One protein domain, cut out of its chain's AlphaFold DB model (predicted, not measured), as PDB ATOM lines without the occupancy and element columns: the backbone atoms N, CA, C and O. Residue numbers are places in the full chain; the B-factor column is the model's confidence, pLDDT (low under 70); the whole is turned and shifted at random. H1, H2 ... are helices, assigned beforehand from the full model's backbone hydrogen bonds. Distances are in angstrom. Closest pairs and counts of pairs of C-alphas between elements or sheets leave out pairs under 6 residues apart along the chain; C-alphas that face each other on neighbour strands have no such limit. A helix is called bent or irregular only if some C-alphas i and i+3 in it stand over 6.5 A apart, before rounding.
ATOM      1  N   ILE A   2     -25.999   9.221  20.806       88.00
ATOM      2  CA  ILE A   2     -25.350   7.920  21.130       88.00
ATOM      3  C   ILE A   2     -23.896   8.162  21.536       88.00
ATOM      4  O   ILE A   2     -23.467   7.757  22.610       88.00
ATOM      5  N   LEU A   3     -23.187   8.950  20.725       89.50
ATOM      6  CA  LEU A   3     -21.764   9.269  20.883       89.50
ATOM      7  C   LEU A   3     -21.410   9.933  22.226       89.50
ATOM      8  O   LEU A   3     -20.311   9.739  22.729       89.50
ATOM      9  N   ASP A   4     -22.348  10.666  22.836       88.69
ATOM     10  CA  ASP A   4     -22.141  11.336  24.133       88.69
ATOM     11  C   ASP A   4     -21.984  10.358  25.307       88.69
ATOM     12  O   ASP A   4     -21.594  10.772  26.397       88.69
ATOM     13  N   ARG A   5     -22.318   9.075  25.114       90.44
ATOM     14  CA  ARG A   5     -22.138   8.032  26.133       90.44
ATOM     15  C   ARG A   5     -20.700   7.547  26.250       90.44
ATOM     16  O   ARG A   5     -20.364   6.934  27.255       90.44
ATOM     17  N   PHE A   6     -19.878   7.811  25.241       91.56
ATOM     18  CA  PHE A   6     -18.558   7.223  25.130       91.56
ATOM     19  C   PHE A   6     -17.474   8.291  25.254       91.56
ATOM     20  O   PHE A   6     -17.482   9.313  24.559       91.56
ATOM     21  N   GLU A   7     -16.515   8.042  26.139       91.88
ATOM     22  CA  GLU A   7     -15.353   8.907  26.318       91.88
ATOM     23  C   GLU A   7     -14.351   8.674  25.180       91.88
ATOM     24  O   GLU A   7     -13.520   7.772  25.226       91.88
ATOM     25  N   MET A   8     -14.453   9.491  24.131       93.62
ATOM     26  CA  MET A   8     -13.633   9.402  22.920       93.62
ATOM     27  C   MET A   8     -13.184  10.782  22.437       93.62
ATOM     28  O   MET A   8     -13.821  11.801  22.725       93.62
ATOM     29  N   SER A   9     -12.097  10.817  21.667       94.25
ATOM     30  CA  SER A   9     -11.688  12.018  20.936       94.25
ATOM     31  C   SER A   9     -12.702  12.382  19.846       94.25
ATOM     32  O   SER A   9     -13.458  11.542  19.360       94.25
ATOM     33  N   GLU A  10     -12.698  13.640  19.403       94.00
ATOM     34  CA  GLU A  10     -13.608  14.097  18.343       94.00
ATOM     35  C   GLU A  10     -13.384  13.362  17.009       94.00
ATOM     36  O   GLU A  10     -14.336  13.117  16.274       94.00
ATOM     37  N   ALA A  11     -12.146  12.949  16.716       93.62
ATOM     38  CA  ALA A  11     -11.842  12.153  15.528       93.62
ATOM     39  C   ALA A  11     -12.442  10.738  15.610       93.62
ATOM     40  O   ALA A  11     -13.028  10.261  14.641       93.62
ATOM     41  N   GLU A  12     -12.343  10.085  16.772       94.50
ATOM     42  CA  GLU A  12     -12.947   8.765  17.000       94.50
ATOM     43  C   GLU A  12     -14.476   8.831  16.950       94.50
ATOM     44  O   GLU A  12     -15.103   7.965  16.339       94.50
ATOM     45  N   LYS A  13     -15.077   9.883  17.525       95.19
ATOM     46  CA  LYS A  13     -16.525  10.118  17.444       95.19
ATOM     47  C   LYS A  13     -16.992  10.302  16.007       95.19
ATOM     48  O   LYS A  13     -17.974   9.677  15.635       95.19
ATOM     49  N   ALA A  14     -16.284  11.097  15.203       94.38
ATOM     50  CA  ALA A  14     -16.624  11.293  13.794       94.38
ATOM     51  C   ALA A  14     -16.534   9.982  12.992       94.38
ATOM     52  O   ALA A  14     -17.407   9.694  12.177       94.38
ATOM     53  N   GLY A  15     -15.510   9.160  13.253       93.88
ATOM     54  CA  GLY A  15     -15.392   7.834  12.640       93.88
ATOM     55  C   GLY A  15     -16.528   6.888  13.045       93.88
ATOM     56  O   GLY A  15     -17.090   6.204  12.193       93.88
ATOM     57  N   LEU A  16     -16.913   6.887  14.327       94.44
ATOM     58  CA  LEU A  16     -18.029   6.071  14.806       94.44
ATOM     59  C   LEU A  16     -19.372   6.564  14.252       94.44
ATOM     60  O   LEU A  16     -20.205   5.744  13.880       94.44
ATOM     61  N   GLU A  17     -19.580   7.879  14.177       94.81
ATOM     62  CA  GLU A  17     -20.778   8.494  13.595       94.81
ATOM     63  C   GLU A  17     -20.979   8.065  12.142       94.81
ATOM     64  O   GLU A  17     -22.072   7.644  11.766       94.81
ATOM     65  N   GLU A  18     -19.909   8.112  11.346       93.50
ATOM     66  CA  GLU A  18     -19.919   7.652   9.959       93.50
ATOM     67  C   GLU A  18     -20.253   6.159   9.863       93.50
ATOM     68  O   GLU A  18     -21.055   5.757   9.019       93.50
ATOM     69  N   TYR A  19     -19.677   5.347  10.754       93.81
ATOM     70  CA  TYR A  19     -19.888   3.902  10.787       93.81
ATOM     71  C   TYR A  19     -21.340   3.514  11.107       93.81
ATOM     72  O   TYR A  19     -21.901   2.637  10.449       93.81
ATOM     73  N   ILE A  20     -21.969   4.172  12.090       94.12
ATOM     74  CA  ILE A  20     -23.354   3.874  12.506       94.12
ATOM     75  C   ILE A  20     -24.414   4.633  11.697       94.12
ATOM     76  O   ILE A  20     -25.609   4.515  11.986       94.12
ATOM     77  N   ARG A  21     -24.005   5.430  10.704       94.06
ATOM     78  CA  ARG A  21     -24.920   6.231   9.891       94.06
ATOM     79  C   ARG A  21     -25.936   5.338   9.184       94.06
ATOM     80  O   ARG A  21     -25.581   4.389   8.485       94.06
ATOM     81  N   ASN A  22     -27.211   5.712   9.279       94.69
ATOM     82  CA  ASN A  22     -28.267   5.018   8.557       94.69
ATOM     83  C   ASN A  22     -28.214   5.331   7.050       94.69
ATOM     84  O   ASN A  22     -28.684   6.375   6.597       94.69
ATOM     85  N   VAL A  23     -27.676   4.395   6.272       92.88
ATOM     86  CA  VAL A  23     -27.590   4.481   4.804       92.88
ATOM     87  C   VAL A  23     -28.950   4.357   4.109       92.88
ATOM     88  O   VAL A  23     -29.117   4.837   2.988       92.88
ATOM     89  N   TYR A  24     -29.937   3.753   4.770       93.69
ATOM     90  CA  TYR A  24     -31.271   3.544   4.217       93.69
ATOM     91  C   TYR A  24     -32.161   4.784   4.335       93.69
ATOM     92  O   TYR A  24     -33.101   4.924   3.559       93.69
ATOM     93  N   ALA A  25     -31.855   5.712   5.249       90.50
ATOM     94  CA  ALA A  25     -32.662   6.914   5.490       90.50
ATOM     95  C   ALA A  25     -32.851   7.795   4.238       90.50
ATOM     96  O   ALA A  25     -33.821   8.545   4.138       90.50
ATOM     97  N   THR A  26     -31.930   7.703   3.275       87.12
ATOM     98  CA  THR A  26     -31.987   8.422   1.993       87.12
ATOM     99  C   THR A  26     -32.205   7.504   0.791       87.12
ATOM    100  O   THR A  26     -32.196   7.979  -0.346       87.12
ATOM    101  N   ALA A  27     -32.357   6.195   1.005       88.88
ATOM    102  CA  ALA A  27     -32.519   5.234  -0.076       88.88
ATOM    103  C   ALA A  27     -33.896   5.389  -0.736       88.88
ATOM    104  O   ALA A  27     -34.909   5.617  -0.077       88.88
ATOM    105  N   THR A  28     -33.936   5.259  -2.062       86.19
ATOM    106  CA  THR A  28     -35.196   5.216  -2.811       86.19
ATOM    107  C   THR A  28     -35.553   3.766  -3.082       86.19
ATOM    108  O   THR A  28     -34.720   3.018  -3.585       86.19
ATOM    109  N   PHE A 180     -21.821  -4.818   4.621       81.75
ATOM    110  CA  PHE A 180     -21.334  -5.737   5.657       81.75
ATOM    111  C   PHE A 180     -20.999  -4.989   6.964       81.75
ATOM    112  O   PHE A 180     -19.928  -5.165   7.541       81.75
ATOM    113  N   ASN A 181     -21.870  -4.059   7.380       88.31
ATOM    114  CA  ASN A 181     -21.708  -3.274   8.609       88.31
ATOM    115  C   ASN A 181     -22.666  -3.754   9.710       88.31
ATOM    116  O   ASN A 181     -23.618  -4.482   9.440       88.31
ATOM    117  N   LEU A 182     -22.455  -3.302  10.953       91.88
ATOM    118  CA  LEU A 182     -23.262  -3.744  12.096       91.88
ATOM    119  C   LEU A 182     -24.778  -3.604  11.868       91.88
ATOM    120  O   LEU A 182     -25.528  -4.445  12.347       91.88
ATOM    121  N   HIS A 183     -25.242  -2.555  11.178       94.88
ATOM    122  CA  HIS A 183     -26.678  -2.344  10.956       94.88
ATOM    123  C   HIS A 183     -27.288  -3.468  10.120       94.88
ATOM    124  O   HIS A 183     -28.278  -4.062  10.543       94.88
ATOM    125  N   ASP A 184     -26.703  -3.762   8.962       93.12
ATOM    126  CA  ASP A 184     -27.231  -4.782   8.052       93.12
ATOM    127  C   ASP A 184     -27.143  -6.176   8.676       93.12
ATOM    128  O   ASP A 184     -28.111  -6.931   8.670       93.12
ATOM    129  N   GLU A 185     -26.003  -6.473   9.297       94.31
ATOM    130  CA  GLU A 185     -25.711  -7.774   9.892       94.31
ATOM    131  C   GLU A 185     -26.584  -8.049  11.117       94.31
ATOM    132  O   GLU A 185     -27.126  -9.140  11.266       94.31
ATOM    133  N   LEU A 186     -26.819  -7.037  11.963       96.19
ATOM    134  CA  LEU A 186     -27.753  -7.154  13.082       96.19
ATOM    135  C   LEU A 186     -29.181  -7.432  12.595       96.19
ATOM    136  O   LEU A 186     -29.878  -8.243  13.204       96.19
ATOM    137  N   MET A 187     -29.634  -6.779  11.518       96.56
ATOM    138  CA  MET A 187     -30.959  -7.047  10.945       96.56
ATOM    139  C   MET A 187     -31.044  -8.462  10.375       96.56
ATOM    140  O   MET A 187     -32.002  -9.181  10.669       96.56
ATOM    141  N   ALA A 188     -30.057  -8.862   9.577       96.50
ATOM    142  CA  ALA A 188     -30.018 -10.172   8.944       96.50
ATOM    143  C   ALA A 188     -29.937 -11.300   9.984       96.50
ATOM    144  O   ALA A 188     -30.686 -12.273   9.889       96.50
ATOM    145  N   ASP A 189     -29.129 -11.144  11.036       97.25
ATOM    146  CA  ASP A 189     -29.065 -12.080  12.164       97.25
ATOM    147  C   ASP A 189     -30.379 -12.110  12.950       97.25
ATOM    148  O   ASP A 189     -30.870 -13.187  13.292       97.25
ATOM    149  N   PHE A 190     -30.987 -10.948  13.210       98.31
ATOM    150  CA  PHE A 190     -32.265 -10.858  13.912       98.31
ATOM    151  C   PHE A 190     -33.363 -11.655  13.200       98.31
ATOM    152  O   PHE A 190     -34.007 -12.502  13.828       98.31
ATOM    153  N   PHE A 191     -33.559 -11.436  11.895       97.94
ATOM    154  CA  PHE A 191     -34.548 -12.188  11.120       97.94
ATOM    155  C   PHE A 191     -34.137 -13.646  10.928       97.94
ATOM    156  O   PHE A 191     -34.981 -14.529  11.069       97.94
ATOM    157  N   GLY A 192     -32.848 -13.910  10.703       97.88
ATOM    158  CA  GLY A 192     -32.285 -15.254  10.635       97.88
ATOM    159  C   GLY A 192     -32.673 -16.105  11.841       97.88
ATOM    160  O   GLY A 192     -33.255 -17.183  11.714       97.88
ATOM    161  N   MET A 193     -32.398 -15.584  13.033       97.88
ATOM    162  CA  MET A 193     -32.714 -16.236  14.298       97.88
ATOM    163  C   MET A 193     -34.221 -16.339  14.528       97.88
ATOM    164  O   MET A 193     -34.716 -17.423  14.838       97.88
ATOM    165  N   TYR A 194     -34.955 -15.234  14.358       97.88
ATOM    166  CA  TYR A 194     -36.391 -15.204  14.626       97.88
ATOM    167  C   TYR A 194     -37.148 -16.214  13.761       97.88
ATOM    168  O   TYR A 194     -38.010 -16.930  14.261       97.88
ATOM    169  N   GLU A 195     -36.810 -16.318  12.479       96.38
ATOM    170  CA  GLU A 195     -37.486 -17.229  11.556       96.38
ATOM    171  C   GLU A 195     -37.067 -18.692  11.738       96.38
ATOM    172  O   GLU A 195     -37.853 -19.596  11.451       96.38
ATOM    173  N   ALA A 196     -35.868 -18.947  12.268       96.88
ATOM    174  CA  ALA A 196     -35.412 -20.303  12.543       96.88
ATOM    175  C   ALA A 196     -36.088 -20.937  13.766       96.88
ATOM    176  O   ALA A 196     -36.378 -22.134  13.741       96.88
ATOM    177  N   VAL A 197     -36.335 -20.167  14.834       95.38
ATOM    178  CA  VAL A 197     -36.843 -20.719  16.111       95.38
ATOM    179  C   VAL A 197     -38.145 -20.086  16.618       95.38
ATOM    180  O   VAL A 197     -38.707 -20.551  17.609       95.38
ATOM    181  N   GLY A 198     -38.660 -19.057  15.942       95.94
ATOM    182  CA  GLY A 198     -39.918 -18.372  16.272       95.94
ATOM    183  C   GLY A 198     -39.806 -17.294  17.357       95.94
ATOM    184  O   GLY A 198     -40.817 -16.731  17.774       95.94
ATOM    185  N   TYR A 199     -38.597 -17.017  17.840       96.56
ATOM    186  CA  TYR A 199     -38.300 -15.960  18.800       96.56
ATOM    187  C   TYR A 199     -36.857 -15.482  18.619       96.56
ATOM    188  O   TYR A 199     -36.021 -16.193  18.069       96.56
ATOM    189  N   TYR A 200     -36.549 -14.292  19.128       97.94
ATOM    190  CA  TYR A 200     -35.192 -13.758  19.156       97.94
ATOM    191  C   TYR A 200     -34.716 -13.626  20.605       97.94
ATOM    192  O   TYR A 200     -35.462 -13.146  21.456       97.94
ATOM    193  N   LYS A 201     -33.479 -14.053  20.876       97.56
ATOM    194  CA  LYS A 201     -32.792 -13.868  22.161       97.56
ATOM    195  C   LYS A 201     -31.532 -13.053  21.926       97.56
ATOM    196  O   LYS A 201     -30.650 -13.504  21.194       97.56
ATOM    197  N   ALA A 202     -31.415 -11.901  22.582       98.25
ATOM    198  CA  ALA A 202     -30.241 -11.047  22.442       98.25
ATOM    199  C   ALA A 202     -28.959 -11.772  22.872       98.25
ATOM    200  O   ALA A 202     -27.917 -11.605  22.252       98.25
ATOM    201  N   GLU A 203     -29.035 -12.621  23.903       97.19
ATOM    202  CA  GLU A 203     -27.889 -13.398  24.390       97.19
ATOM    203  C   GLU A 203     -27.261 -14.274  23.294       97.19
ATOM    204  O   GLU A 203     -26.038 -14.319  23.173       97.19
ATOM    205  N   ASP A 204     -28.083 -14.938  22.477       96.38
ATOM    206  CA  ASP A 204     -27.599 -15.831  21.420       96.38
ATOM    207  C   ASP A 204     -26.900 -15.027  20.313       96.38
ATOM    208  O   ASP A 204     -25.797 -15.381  19.897       96.38
ATOM    209  N   PHE A 205     -27.468 -13.882  19.919       97.06
ATOM    210  CA  PHE A 205     -26.822 -12.957  18.985       97.06
ATOM    211  C   PHE A 205     -25.477 -12.450  19.524       97.06
ATOM    212  O   PHE A 205     -24.475 -12.451  18.811       97.06
ATOM    213  N   LEU A 206     -25.422 -12.061  20.800       97.00
ATOM    214  CA  LEU A 206     -24.195 -11.539  21.401       97.00
ATOM    215  C   LEU A 206     -23.096 -12.599  21.533       97.00
ATOM    216  O   LEU A 206     -21.917 -12.242  21.488       97.00
ATOM    217  N   LYS A 207     -23.454 -13.886  21.639       95.81
ATOM    218  CA  LYS A 207     -22.502 -14.992  21.453       95.81
ATOM    219  C   LYS A 207     -22.023 -15.040  20.003       95.81
ATOM    220  O   LYS A 207     -20.821 -15.005  19.774       95.81
ATOM    221  N   PHE A 208     -22.927 -15.036  19.018       94.62
ATOM    222  CA  PHE A 208     -22.567 -15.105  17.592       94.62
ATOM    223  C   PHE A 208     -21.553 -14.043  17.163       94.62
ATOM    224  O   PHE A 208     -20.569 -14.362  16.487       94.62
ATOM    225  N   ILE A 209     -21.743 -12.799  17.602       93.81
ATOM    226  CA  ILE A 209     -20.813 -11.720  17.270       93.81
ATOM    227  C   ILE A 209     -19.561 -11.690  18.157       93.81
ATOM    228  O   ILE A 209     -18.607 -11.007  17.806       93.81
ATOM    229  N   GLY A 210     -19.507 -12.449  19.254       93.75
ATOM    230  CA  GLY A 210     -18.340 -12.512  20.144       93.75
ATOM    231  C   GLY A 210     -18.279 -11.410  21.206       93.75
ATOM    232  O   GLY A 210     -17.214 -11.148  21.761       93.75
ATOM    233  N   VAL A 211     -19.407 -10.754  21.501       94.00
ATOM    234  CA  VAL A 211     -19.523  -9.801  22.623       94.00
ATOM    235  C   VAL A 211     -19.658 -10.542  23.954       94.00
ATOM    236  O   VAL A 211     -19.113 -10.108  24.969       94.00
ATOM    237  N   LEU A 212     -20.367 -11.674  23.958       93.69
ATOM    238  CA  LEU A 212     -20.363 -12.625  25.068       93.69
ATOM    239  C   LEU A 212     -19.364 -13.753  24.800       93.69
ATOM    240  O   LEU A 212     -19.112 -14.119  23.651       93.69
ATOM    241  N   GLU A 213     -18.824 -14.327  25.878       89.50
ATOM    242  CA  GLU A 213     -17.864 -15.432  25.808       89.50
ATOM    243  C   GLU A 213     -18.451 -16.625  25.035       89.50
ATOM    244  O   GLU A 213     -19.429 -17.242  25.459       89.50
ATOM    245  N   SER A 214     -17.850 -16.928  23.882       90.25
ATOM    246  CA  SER A 214     -18.176 -18.068  23.019       90.25
ATOM    247  C   SER A 214     -17.094 -18.247  21.944       90.25
ATOM    248  O   SER A 214     -16.101 -17.514  21.919       90.25
ATOM    249  N   SER A 215     -17.275 -19.209  21.037       87.50
ATOM    250  CA  SER A 215     -16.450 -19.322  19.830       87.50
ATOM    251  C   SER A 215     -16.759 -18.286  18.736       87.50
ATOM    252  O   SER A 215     -15.976 -18.190  17.786       87.50
ATOM    253  N   GLY A 216     -17.854 -17.523  18.848       86.12
ATOM    254  CA  GLY A 216     -18.236 -16.483  17.889       86.12
ATOM    255  C   GLY A 216     -17.281 -15.286  17.915       86.12
ATOM    256  O   GLY A 216     -16.756 -14.924  18.968       86.12
ATOM    257  N   LYS A 217     -17.010 -14.695  16.741       87.69
ATOM    258  CA  LYS A 217     -16.007 -13.618  16.569       87.69
ATOM    259  C   LYS A 217     -16.353 -12.577  15.501       87.69
ATOM    260  O   LYS A 217     -15.486 -11.806  15.104       87.69
ATOM    261  N   ARG A 218     -17.600 -12.534  15.016       88.69
ATOM    262  CA  ARG A 218     -17.958 -11.679  13.866       88.69
ATOM    263  C   ARG A 218     -17.735 -10.186  14.112       88.69
ATOM    264  O   ARG A 218     -17.512  -9.443  13.167       88.69
ATOM    265  N   ILE A 219     -17.715  -9.739  15.370       88.94
ATOM    266  CA  ILE A 219     -17.393  -8.347  15.696       88.94
ATOM    267  C   ILE A 219     -16.003  -7.934  15.197       88.94
ATOM    268  O   ILE A 219     -15.809  -6.769  14.862       88.94
ATOM    269  N   ASP A 220     -15.046  -8.864  15.113       88.19
ATOM    270  CA  ASP A 220     -13.702  -8.584  14.603       88.19
ATOM    271  C   ASP A 220     -13.744  -8.211  13.113       88.19
ATOM    272  O   ASP A 220     -13.059  -7.277  12.706       88.19
ATOM    273  N   GLU A 221     -14.606  -8.866  12.332       86.31
ATOM    274  CA  GLU A 221     -14.813  -8.593  10.902       86.31
ATOM    275  C   GLU A 221     -15.414  -7.196  10.688       86.31
ATOM    276  O   GLU A 221     -15.046  -6.477   9.764       86.31
ATOM    277  N   PHE A 222     -16.300  -6.769  11.590       82.88
ATOM    278  CA  PHE A 222     -16.975  -5.473  11.510       82.88
ATOM    279  C   PHE A 222     -16.122  -4.294  11.983       82.88
ATOM    280  O   PHE A 222     -16.484  -3.141  11.735       82.88
ATOM    281  N   THR A 223     -15.045  -4.567  12.727       88.06
ATOM    282  CA  THR A 223     -14.274  -3.557  13.468       88.06
ATOM    283  C   THR A 223     -12.774  -3.597  13.178       88.06
ATOM    284  O   THR A 223     -12.006  -2.987  13.918       88.06
ATOM    285  N   GLU A 224     -12.344  -4.265  12.102       87.12
ATOM    286  CA  GLU A 224     -10.923  -4.439  11.755       87.12
ATOM    287  C   GLU A 224     -10.152  -3.106  11.693       87.12
ATOM    288  O   GLU A 224      -9.026  -3.012  12.182       87.12
ATOM    289  N   GLU A 225     -10.775  -2.053  11.155       88.56
ATOM    290  CA  GLU A 225     -10.164  -0.723  11.001       88.56
ATOM    291  C   GLU A 225     -10.441   0.239  12.176       88.56
ATOM    292  O   GLU A 225     -10.016   1.396  12.149       88.56
ATOM    293  N   MET A 226     -11.158  -0.211  13.212       91.94
ATOM    294  CA  MET A 226     -11.598   0.631  14.331       91.94
ATOM    295  C   MET A 226     -10.556   0.697  15.452       91.94
ATOM    296  O   MET A 226      -9.822  -0.255  15.723       91.94
ATOM    297  N   THR A 227     -10.519   1.819  16.175       94.69
ATOM    298  CA  THR A 227      -9.724   1.919  17.407       94.69
ATOM    299  C   THR A 227     -10.315   1.031  18.516       94.69
ATOM    300  O   THR A 227     -11.502   0.696  18.483       94.69
ATOM    301  N   PRO A 228      -9.534   0.669  19.555       93.88
ATOM    302  CA  PRO A 228     -10.059  -0.108  20.679       93.88
ATOM    303  C   PRO A 228     -11.278   0.527  21.370       93.88
ATOM    304  O   PRO A 228     -12.219  -0.183  21.709       93.88
ATOM    305  N   SER A 229     -11.286   1.853  21.527       94.06
ATOM    306  CA  SER A 229     -12.399   2.623  22.107       94.06
ATOM    307  C   SER A 229     -13.647   2.590  21.217       94.06
ATOM    308  O   SER A 229     -14.757   2.406  21.712       94.06
ATOM    309  N   GLN A 230     -13.480   2.701  19.895       94.69
ATOM    310  CA  GLN A 230     -14.579   2.558  18.940       94.69
ATOM    311  C   GLN A 230     -15.142   1.137  18.954       94.69
ATOM    312  O   GLN A 230     -16.356   0.964  18.966       94.69
ATOM    313  N   LYS A 231     -14.281   0.117  19.006       94.38
ATOM    314  CA  LYS A 231     -14.709  -1.279  19.099       94.38
ATOM    315  C   LYS A 231     -15.507  -1.546  20.376       94.38
ATOM    316  O   LYS A 231     -16.558  -2.173  20.306       94.38
ATOM    317  N   GLU A 232     -15.053  -1.034  21.520       93.94
ATOM    318  CA  GLU A 232     -15.797  -1.111  22.783       93.94
ATOM    319  C   GLU A 232     -17.176  -0.443  22.663       93.94
ATOM    320  O   GLU A 232     -18.188  -1.041  23.036       93.94
ATOM    321  N   ALA A 233     -17.239   0.741  22.047       95.88
ATOM    322  CA  ALA A 233     -18.500   1.430  21.797       95.88
ATOM    323  C   ALA A 233     -19.436   0.636  20.869       95.88
ATOM    324  O   ALA A 233     -20.631   0.539  21.140       95.88
ATOM    325  N   ILE A 234     -18.911   0.023  19.803       95.56
ATOM    326  CA  ILE A 234     -19.683  -0.819  18.877       95.56
ATOM    327  C   ILE A 234     -20.223  -2.062  19.600       95.56
ATOM    328  O   ILE A 234     -21.388  -2.403  19.406       95.56
ATOM    329  N   CYS A 235     -19.438  -2.698  20.476       95.38
ATOM    330  CA  CYS A 235     -19.909  -3.808  21.310       95.38
ATOM    331  C   CYS A 235     -21.068  -3.387  22.229       95.38
ATOM    332  O   CYS A 235     -22.067  -4.104  22.324       95.38
ATOM    333  N   GLU A 236     -20.968  -2.227  22.890       96.44
ATOM    334  CA  GLU A 236     -22.046  -1.715  23.748       96.44
ATOM    335  C   GLU A 236     -23.299  -1.367  22.932       96.44
ATOM    336  O   GLU A 236     -24.413  -1.735  23.316       96.44
ATOM    337  N   ILE A 237     -23.131  -0.709  21.781       97.06
ATOM    338  CA  ILE A 237     -24.227  -0.400  20.854       97.06
ATOM    339  C   ILE A 237     -24.917  -1.689  20.406       97.06
ATOM    340  O   ILE A 237     -26.136  -1.788  20.519       97.06
ATOM    341  N   ALA A 238     -24.159  -2.696  19.962       97.12
ATOM    342  CA  ALA A 238     -24.701  -3.985  19.543       97.12
ATOM    343  C   ALA A 238     -25.489  -4.666  20.674       97.12
ATOM    344  O   ALA A 238     -26.591  -5.158  20.438       97.12
ATOM    345  N   ALA A 239     -24.975  -4.638  21.908       97.88
ATOM    346  CA  ALA A 239     -25.658  -5.189  23.076       97.88
ATOM    347  C   ALA A 239     -26.991  -4.491  23.369       97.88
ATOM    348  O   ALA A 239     -28.002  -5.162  23.594       97.88
ATOM    349  N   ILE A 240     -27.018  -3.158  23.337       98.06
ATOM    350  CA  ILE A 240     -28.235  -2.378  23.584       98.06
ATOM    351  C   ILE A 240     -29.256  -2.607  22.465       98.06
ATOM    352  O   ILE A 240     -30.419  -2.900  22.749       98.06
ATOM    353  N   CYS A 241     -28.824  -2.533  21.204       98.38
ATOM    354  CA  CYS A 241     -29.685  -2.777  20.052       98.38
ATOM    355  C   CYS A 241     -30.281  -4.191  20.090       98.38
ATOM    356  O   CYS A 241     -31.492  -4.337  19.948       98.38
ATOM    357  N   ALA A 242     -29.474  -5.221  20.363       98.44
ATOM    358  CA  ALA A 242     -29.950  -6.598  20.482       98.44
ATOM    359  C   ALA A 242     -31.019  -6.743  21.579       98.44
ATOM    360  O   ALA A 242     -32.088  -7.303  21.346       98.44
ATOM    361  N   GLN A 243     -30.785  -6.180  22.768       98.62
ATOM    362  CA  GLN A 243     -31.761  -6.222  23.865       98.62
ATOM    363  C   GLN A 243     -33.070  -5.501  23.526       98.62
ATOM    364  O   GLN A 243     -34.149  -5.918  23.955       98.62
ATOM    365  N   ASN A 244     -32.993  -4.401  22.784       98.62
ATOM    366  CA  ASN A 244     -34.175  -3.670  22.352       98.62
ATOM    367  C   ASN A 244     -34.936  -4.413  21.252       98.62
ATOM    368  O   ASN A 244     -36.157  -4.496  21.340       98.62
ATOM    369  N   LEU A 245     -34.243  -5.033  20.294       98.56
ATOM    370  CA  LEU A 245     -34.863  -5.896  19.287       98.56
ATOM    371  C   LEU A 245     -35.560  -7.104  19.919       98.56
ATOM    372  O   LEU A 245     -36.666  -7.459  19.513       98.56
ATOM    373  N   GLU A 246     -34.978  -7.699  20.964       98.56
ATOM    374  CA  GLU A 246     -35.646  -8.747  21.739       98.56
ATOM    375  C   GLU A 246     -36.961  -8.244  22.346       98.56
ATOM    376  O   GLU A 246     -38.002  -8.882  22.169       98.56
ATOM    377  N   LYS A 247     -36.967  -7.071  22.988       98.50
ATOM    378  CA  LYS A 247     -38.203  -6.474  23.525       98.50
ATOM    379  C   LYS A 247     -39.215  -6.174  22.419       98.50
ATOM    380  O   LYS A 247     -40.377  -6.553  22.554       98.50
ATOM    381  N   TRP A 248     -38.777  -5.541  21.333       98.38
ATOM    382  CA  TRP A 248     -39.620  -5.169  20.199       98.38
ATOM    383  C   TRP A 248     -40.274  -6.395  19.552       98.38
ATOM    384  O   TRP A 248     -41.487  -6.403  19.342       98.38
ATOM    385  N   SER A 249     -39.522  -7.485  19.364       98.06
ATOM    386  CA  SER A 249     -40.025  -8.743  18.786       98.06
ATOM    387  C   SER A 249     -41.149  -9.409  19.598       98.06
ATOM    388  O   SER A 249     -41.899 -10.243  19.083       98.06
ATOM    389  N   ASN A 250     -41.298  -9.027  20.871       97.62
ATOM    390  CA  ASN A 250     -42.347  -9.514  21.763       97.62
ATOM    391  C   ASN A 250     -43.614  -8.641  21.769       97.62
ATOM    392  O   ASN A 250     -44.595  -9.009  22.421       97.62
ATOM    393  N   THR A 251     -43.617  -7.508  21.063       98.00
ATOM    394  CA  THR A 251     -44.761  -6.590  20.996       98.00
ATOM    395  C   THR A 251     -45.844  -7.076  20.032       98.00
ATOM    396  O   THR A 251     -45.591  -7.833  19.091       98.00
ATOM    397  N   ASP A 252     -47.078  -6.612  20.239       97.88
ATOM    398  CA  ASP A 252     -48.180  -6.889  19.310       97.88
ATOM    399  C   ASP A 252     -48.017  -6.141  17.980       97.88
ATOM    400  O   ASP A 252     -48.430  -6.649  16.940       97.88
ATOM    401  N   GLU A 253     -47.367  -4.973  17.998       96.81
ATOM    402  CA  GLU A 253     -47.034  -4.208  16.793       96.81
ATOM    403  C   GLU A 253     -46.124  -5.017  15.865       96.81
ATOM    404  O   GLU A 253     -46.469  -5.231  14.702       96.81
ATOM    405  N   PHE A 254     -45.032  -5.574  16.399       97.50
ATOM    406  CA  PHE A 254     -44.155  -6.462  15.642       97.50
ATOM    407  C   PHE A 254     -44.926  -7.644  15.040       97.50
ATOM    408  O   PHE A 254     -44.789  -7.963  13.855       97.50
ATOM    409  N   ARG A 255     -45.776  -8.295  15.843       95.94
ATOM    410  CA  ARG A 255     -46.560  -9.461  15.406       95.94
ATOM    411  C   ARG A 255     -47.576  -9.120  14.319       95.94
ATOM    412  O   ARG A 255     -47.846  -9.976  13.482       95.94
ATOM    413  N   ALA A 256     -48.109  -7.900  14.317       97.44
ATOM    414  CA  ALA A 256     -49.055  -7.426  13.312       97.44
ATOM    415  C   ALA A 256     -48.391  -7.081  11.966       97.44
ATOM    416  O   ALA A 256     -49.063  -7.117  10.935       97.44
ATOM    417  N   MET A 257     -47.094  -6.760  11.960       97.75
ATOM    418  CA  MET A 257     -46.345  -6.443  10.742       97.75
ATOM    419  C   MET A 257     -46.070  -7.687   9.891       97.75
ATOM    420  O   MET A 257     -45.787  -8.772  10.409       97.75
ATOM    421  N   THR A 258     -46.070  -7.512   8.566       96.56
ATOM    422  CA  THR A 258     -45.514  -8.521   7.657       96.56
ATOM    423  C   THR A 258     -43.987  -8.569   7.784       96.56
ATOM    424  O   THR A 258     -43.364  -7.633   8.286       96.56
ATOM    425  N   ARG A 259     -43.345  -9.640   7.296       94.25
ATOM    426  CA  ARG A 259     -41.869  -9.720   7.277       94.25
ATOM    427  C   ARG A 259     -41.237  -8.544   6.529       94.25
ATOM    428  O   ARG A 259     -40.286  -7.948   7.019       94.25
ATOM    429  N   GLN A 260     -41.804  -8.180   5.380       95.12
ATOM    430  CA  GLN A 260     -41.321  -7.060   4.572       95.12
ATOM    431  C   GLN A 260     -41.439  -5.735   5.333       95.12
ATOM    432  O   GLN A 260     -40.486  -4.961   5.354       95.12
ATOM    433  N   ASP A 261     -42.563  -5.506   6.017       96.38
ATOM    434  CA  ASP A 261     -42.756  -4.296   6.822       96.38
ATOM    435  C   ASP A 261     -41.758  -4.220   7.981       96.38
ATOM    436  O   ASP A 261     -41.199  -3.153   8.221       96.38
ATOM    437  N   ARG A 262     -41.468  -5.344   8.653       97.50
ATOM    438  CA  ARG A 262     -40.461  -5.400   9.728       97.50
ATOM    439  C   ARG A 262     -39.071  -5.034   9.217       97.50
ATOM    440  O   ARG A 262     -38.384  -4.241   9.854       97.50
ATOM    441  N   VAL A 263     -38.658  -5.586   8.073       96.25
ATOM    442  CA  VAL A 263     -37.349  -5.280   7.474       96.25
ATOM    443  C   VAL A 263     -37.278  -3.802   7.103       96.25
ATOM    444  O   VAL A 263     -36.355  -3.113   7.526       96.25
ATOM    445  N   LYS A 264     -38.293  -3.274   6.404       95.19
ATOM    446  CA  LYS A 264     -38.365  -1.843   6.064       95.19
ATOM    447  C   LYS A 264     -38.315  -0.954   7.306       95.19
ATOM    448  O   LYS A 264     -37.621   0.061   7.294       95.19
ATOM    449  N   TYR A 265     -39.027  -1.333   8.365       96.69
ATOM    450  CA  TYR A 265     -39.040  -0.605   9.629       96.69
ATOM    451  C   TYR A 265     -37.631  -0.505  10.228       96.69
ATOM    452  O   TYR A 265     -37.170   0.598  10.517       96.69
ATOM    453  N   LEU A 266     -36.905  -1.626  10.313       97.06
ATOM    454  CA  LEU A 266     -35.530  -1.653  10.821       97.06
ATOM    455  C   LEU A 266     -34.522  -0.941   9.903       97.06
ATOM    456  O   LEU A 266     -33.596  -0.294  10.405       97.06
ATOM    457  N   CYS A 267     -34.712  -0.982   8.581       95.81
ATOM    458  CA  CYS A 267     -33.924  -0.180   7.644       95.81
ATOM    459  C   CYS A 267     -34.087   1.316   7.949       95.81
ATOM    460  O   CYS A 267     -33.101   2.030   8.112       95.81
ATOM    461  N   MET A 268     -35.325   1.804   8.069       95.19
ATOM    462  CA  MET A 268     -35.590   3.230   8.305       95.19
ATOM    463  C   MET A 268     -35.175   3.684   9.704       95.19
ATOM    464  O   MET A 268     -34.718   4.813   9.875       95.19
ATOM    465  N   ALA A 269     -35.304   2.810  10.695       96.25
ATOM    466  CA  ALA A 269     -34.921   3.106  12.060       96.25
ATOM    467  C   ALA A 269     -33.403   3.262  12.247       96.25
ATOM    468  O   ALA A 269     -32.959   4.133  12.997       96.25
ATOM    469  N   GLY A 270     -32.598   2.446  11.558       96.06
ATOM    470  CA  GLY A 270     -31.146   2.470  11.720       96.06
ATOM    471  C   GLY A 270     -30.675   1.989  13.093       96.06
ATOM    472  O   GLY A 270     -31.468   1.631  13.966       96.06
ATOM    473  N   ILE A 271     -29.358   2.050  13.308       96.88
ATOM    474  CA  ILE A 271     -28.758   1.808  14.628       96.88
ATOM    475  C   ILE A 271     -29.325   2.766  15.675       96.88
ATOM    476  O   ILE A 271     -29.588   2.351  16.798       96.88
ATOM    477  N   GLU A 272     -29.553   4.032  15.315       96.00
ATOM    478  CA  GLU A 272     -30.076   5.027  16.250       96.00
ATOM    479  C   GLU A 272     -31.448   4.640  16.798       96.00
ATOM    480  O   GLU A 272     -31.656   4.644  18.012       96.00
ATOM    481  N   GLY A 273     -32.357   4.231  15.915       96.69
ATOM    482  CA  GLY A 273     -33.644   3.714  16.332       96.69
ATOM    483  C   GLY A 273     -33.492   2.492  17.237       96.69
ATOM    484  O   GLY A 273     -34.016   2.491  18.353       96.69
ATOM    485  N   MET A 274     -32.718   1.487  16.800       97.62
ATOM    486  CA  MET A 274     -32.526   0.216  17.525       97.62
ATOM    487  C   MET A 274     -31.979   0.462  18.927       97.62
ATOM    488  O   MET A 274     -32.404  -0.161  19.900       97.62
ATOM    489  N   PHE A 275     -31.081   1.433  19.048       97.31
ATOM    490  CA  PHE A 275     -30.474   1.834  20.301       97.31
ATOM    491  C   PHE A 275     -31.463   2.528  21.245       97.31
ATOM    492  O   PHE A 275     -31.440   2.293  22.455       97.31
ATOM    493  N   LEU A 276     -32.345   3.377  20.712       95.50
ATOM    494  CA  LEU A 276     -33.358   4.100  21.490       95.50
ATOM    495  C   LEU A 276     -34.577   3.239  21.853       95.50
ATOM    496  O   LEU A 276     -35.367   3.640  22.709       95.50
ATOM    497  N   GLY A 277     -34.692   2.051  21.258       92.25
ATOM    498  CA  GLY A 277     -35.753   1.093  21.552       92.25
ATOM    499  C   GLY A 277     -36.994   1.265  20.691       92.25
ATOM    500  O   GLY A 277     -38.084   1.053  21.217       92.25
ATOM    501  N   ILE A 278     -36.793   1.687  19.431       65.88
ATOM    502  CA  ILE A 278     -37.786   1.647  18.336       65.88
ATOM    503  C   ILE A 278     -38.836   0.552  18.483       65.88
ATOM    504  O   ILE A 278     -38.468  -0.611  18.768       65.88
TER     505      ILE A 278
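This is residues 2 to 28 and 180 to 278 of the 278 residues of an uncharacterized protein of Acetitomaculum ruminis DSM 5522 (UniProt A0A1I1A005). One long helix, H6, runs through the middle, and H3, H4 and the kinked H8 pack round it at a slant. H1 lies near the first end of H6, the small H7 turns the chain at its other end, and H2 packs on the kink of H8. The printed part has 126 residues with eight named helices, H1 to H8 in that order along the chain, and no named strand; its class is all helix. It is compact, with a radius of gyration of the C-alphas of 14.4 A and spans of 43 by 37 by 23 A.

The hub is H6, residues 228 to 249, which touches four helices. With residues 237 to 245 it touches residues 271 to 276 of H8, residues 259 to 276, closest at the C-alphas of Cys 241 and Phe 275, 4.7 A; they run opposite ways at a steep tilt of 47 degrees. H8 is irregular, with C-alphas 268 and 271 9.4 A apart, and has a kink of 96 degrees near residue 270. H4, residues 202 to 209, touches H6, with the C-alphas of Ala 202 and Ala 242 closest at 4.9 A, opposite ways at a steep tilt of 39 degrees. H3, residues 182 to 197, touches H6, closest at Leu 182 and Ala 238, C-alphas 7.6 A apart, the same way at 38 degrees, only just a steep tilt. H3 also touches H8, closest at the C-alphas of His 183 and Ile 271, 5.9 A. H1, residues 10 to 19, only just touches H6, with 3 pairs of C-alphas within 8 A, the closest those of Leu 16 and Gln 230 at 6.4 A. H2, residues 23 to 26, only just irregular with C-alphas 23 and 26 6.54 A apart, touches H8, closest at the C-alphas of Ala 25 and Met 268, 5.5 A. H5, residues 218 to 222, and H4 only just touch, with 3 pairs of C-alphas within 8 A, and only at the corner, closest at the C-alphas of Ile 209 and Arg 218, 4.4 A. H7, residues 252 to 256, is close to H6 but not clearly touching, closest at the C-alphas of Trp 248 and Phe 254, 6.6 A. H1 and H8 are apart. In H1, H3, H4, H5, H6 and H7 every O i to N i+4 pair is within hydrogen-bond range, in H8 12 of 14; H2 is too short for such a pair.

H6 is 31.2 A long, from C-alpha 228 at (-10.059, -0.108, 20.679) to C-alpha 249. H3 spans 22.1 A, H8 21.6 A and H1 14.2 A. H1 begins at C-alpha 10, (-13.608, 14.097, 18.343), and H8 ends at C-alpha 276, (-33.358, 4.100, 21.490).

The C-alphas of Ser 9 and Ala 256 are the two farthest apart, 42.8 A. Residues 29 to 179 are not printed, and C-alphas 28 and 180 are 19.6 A apart across this cut, which lies in the link from H2 to H3. Of the links printed whole, H4 to H5 is short and the others are tight. The mean pLDDT of the printed part is 94.2; residue 278 alone is under 70.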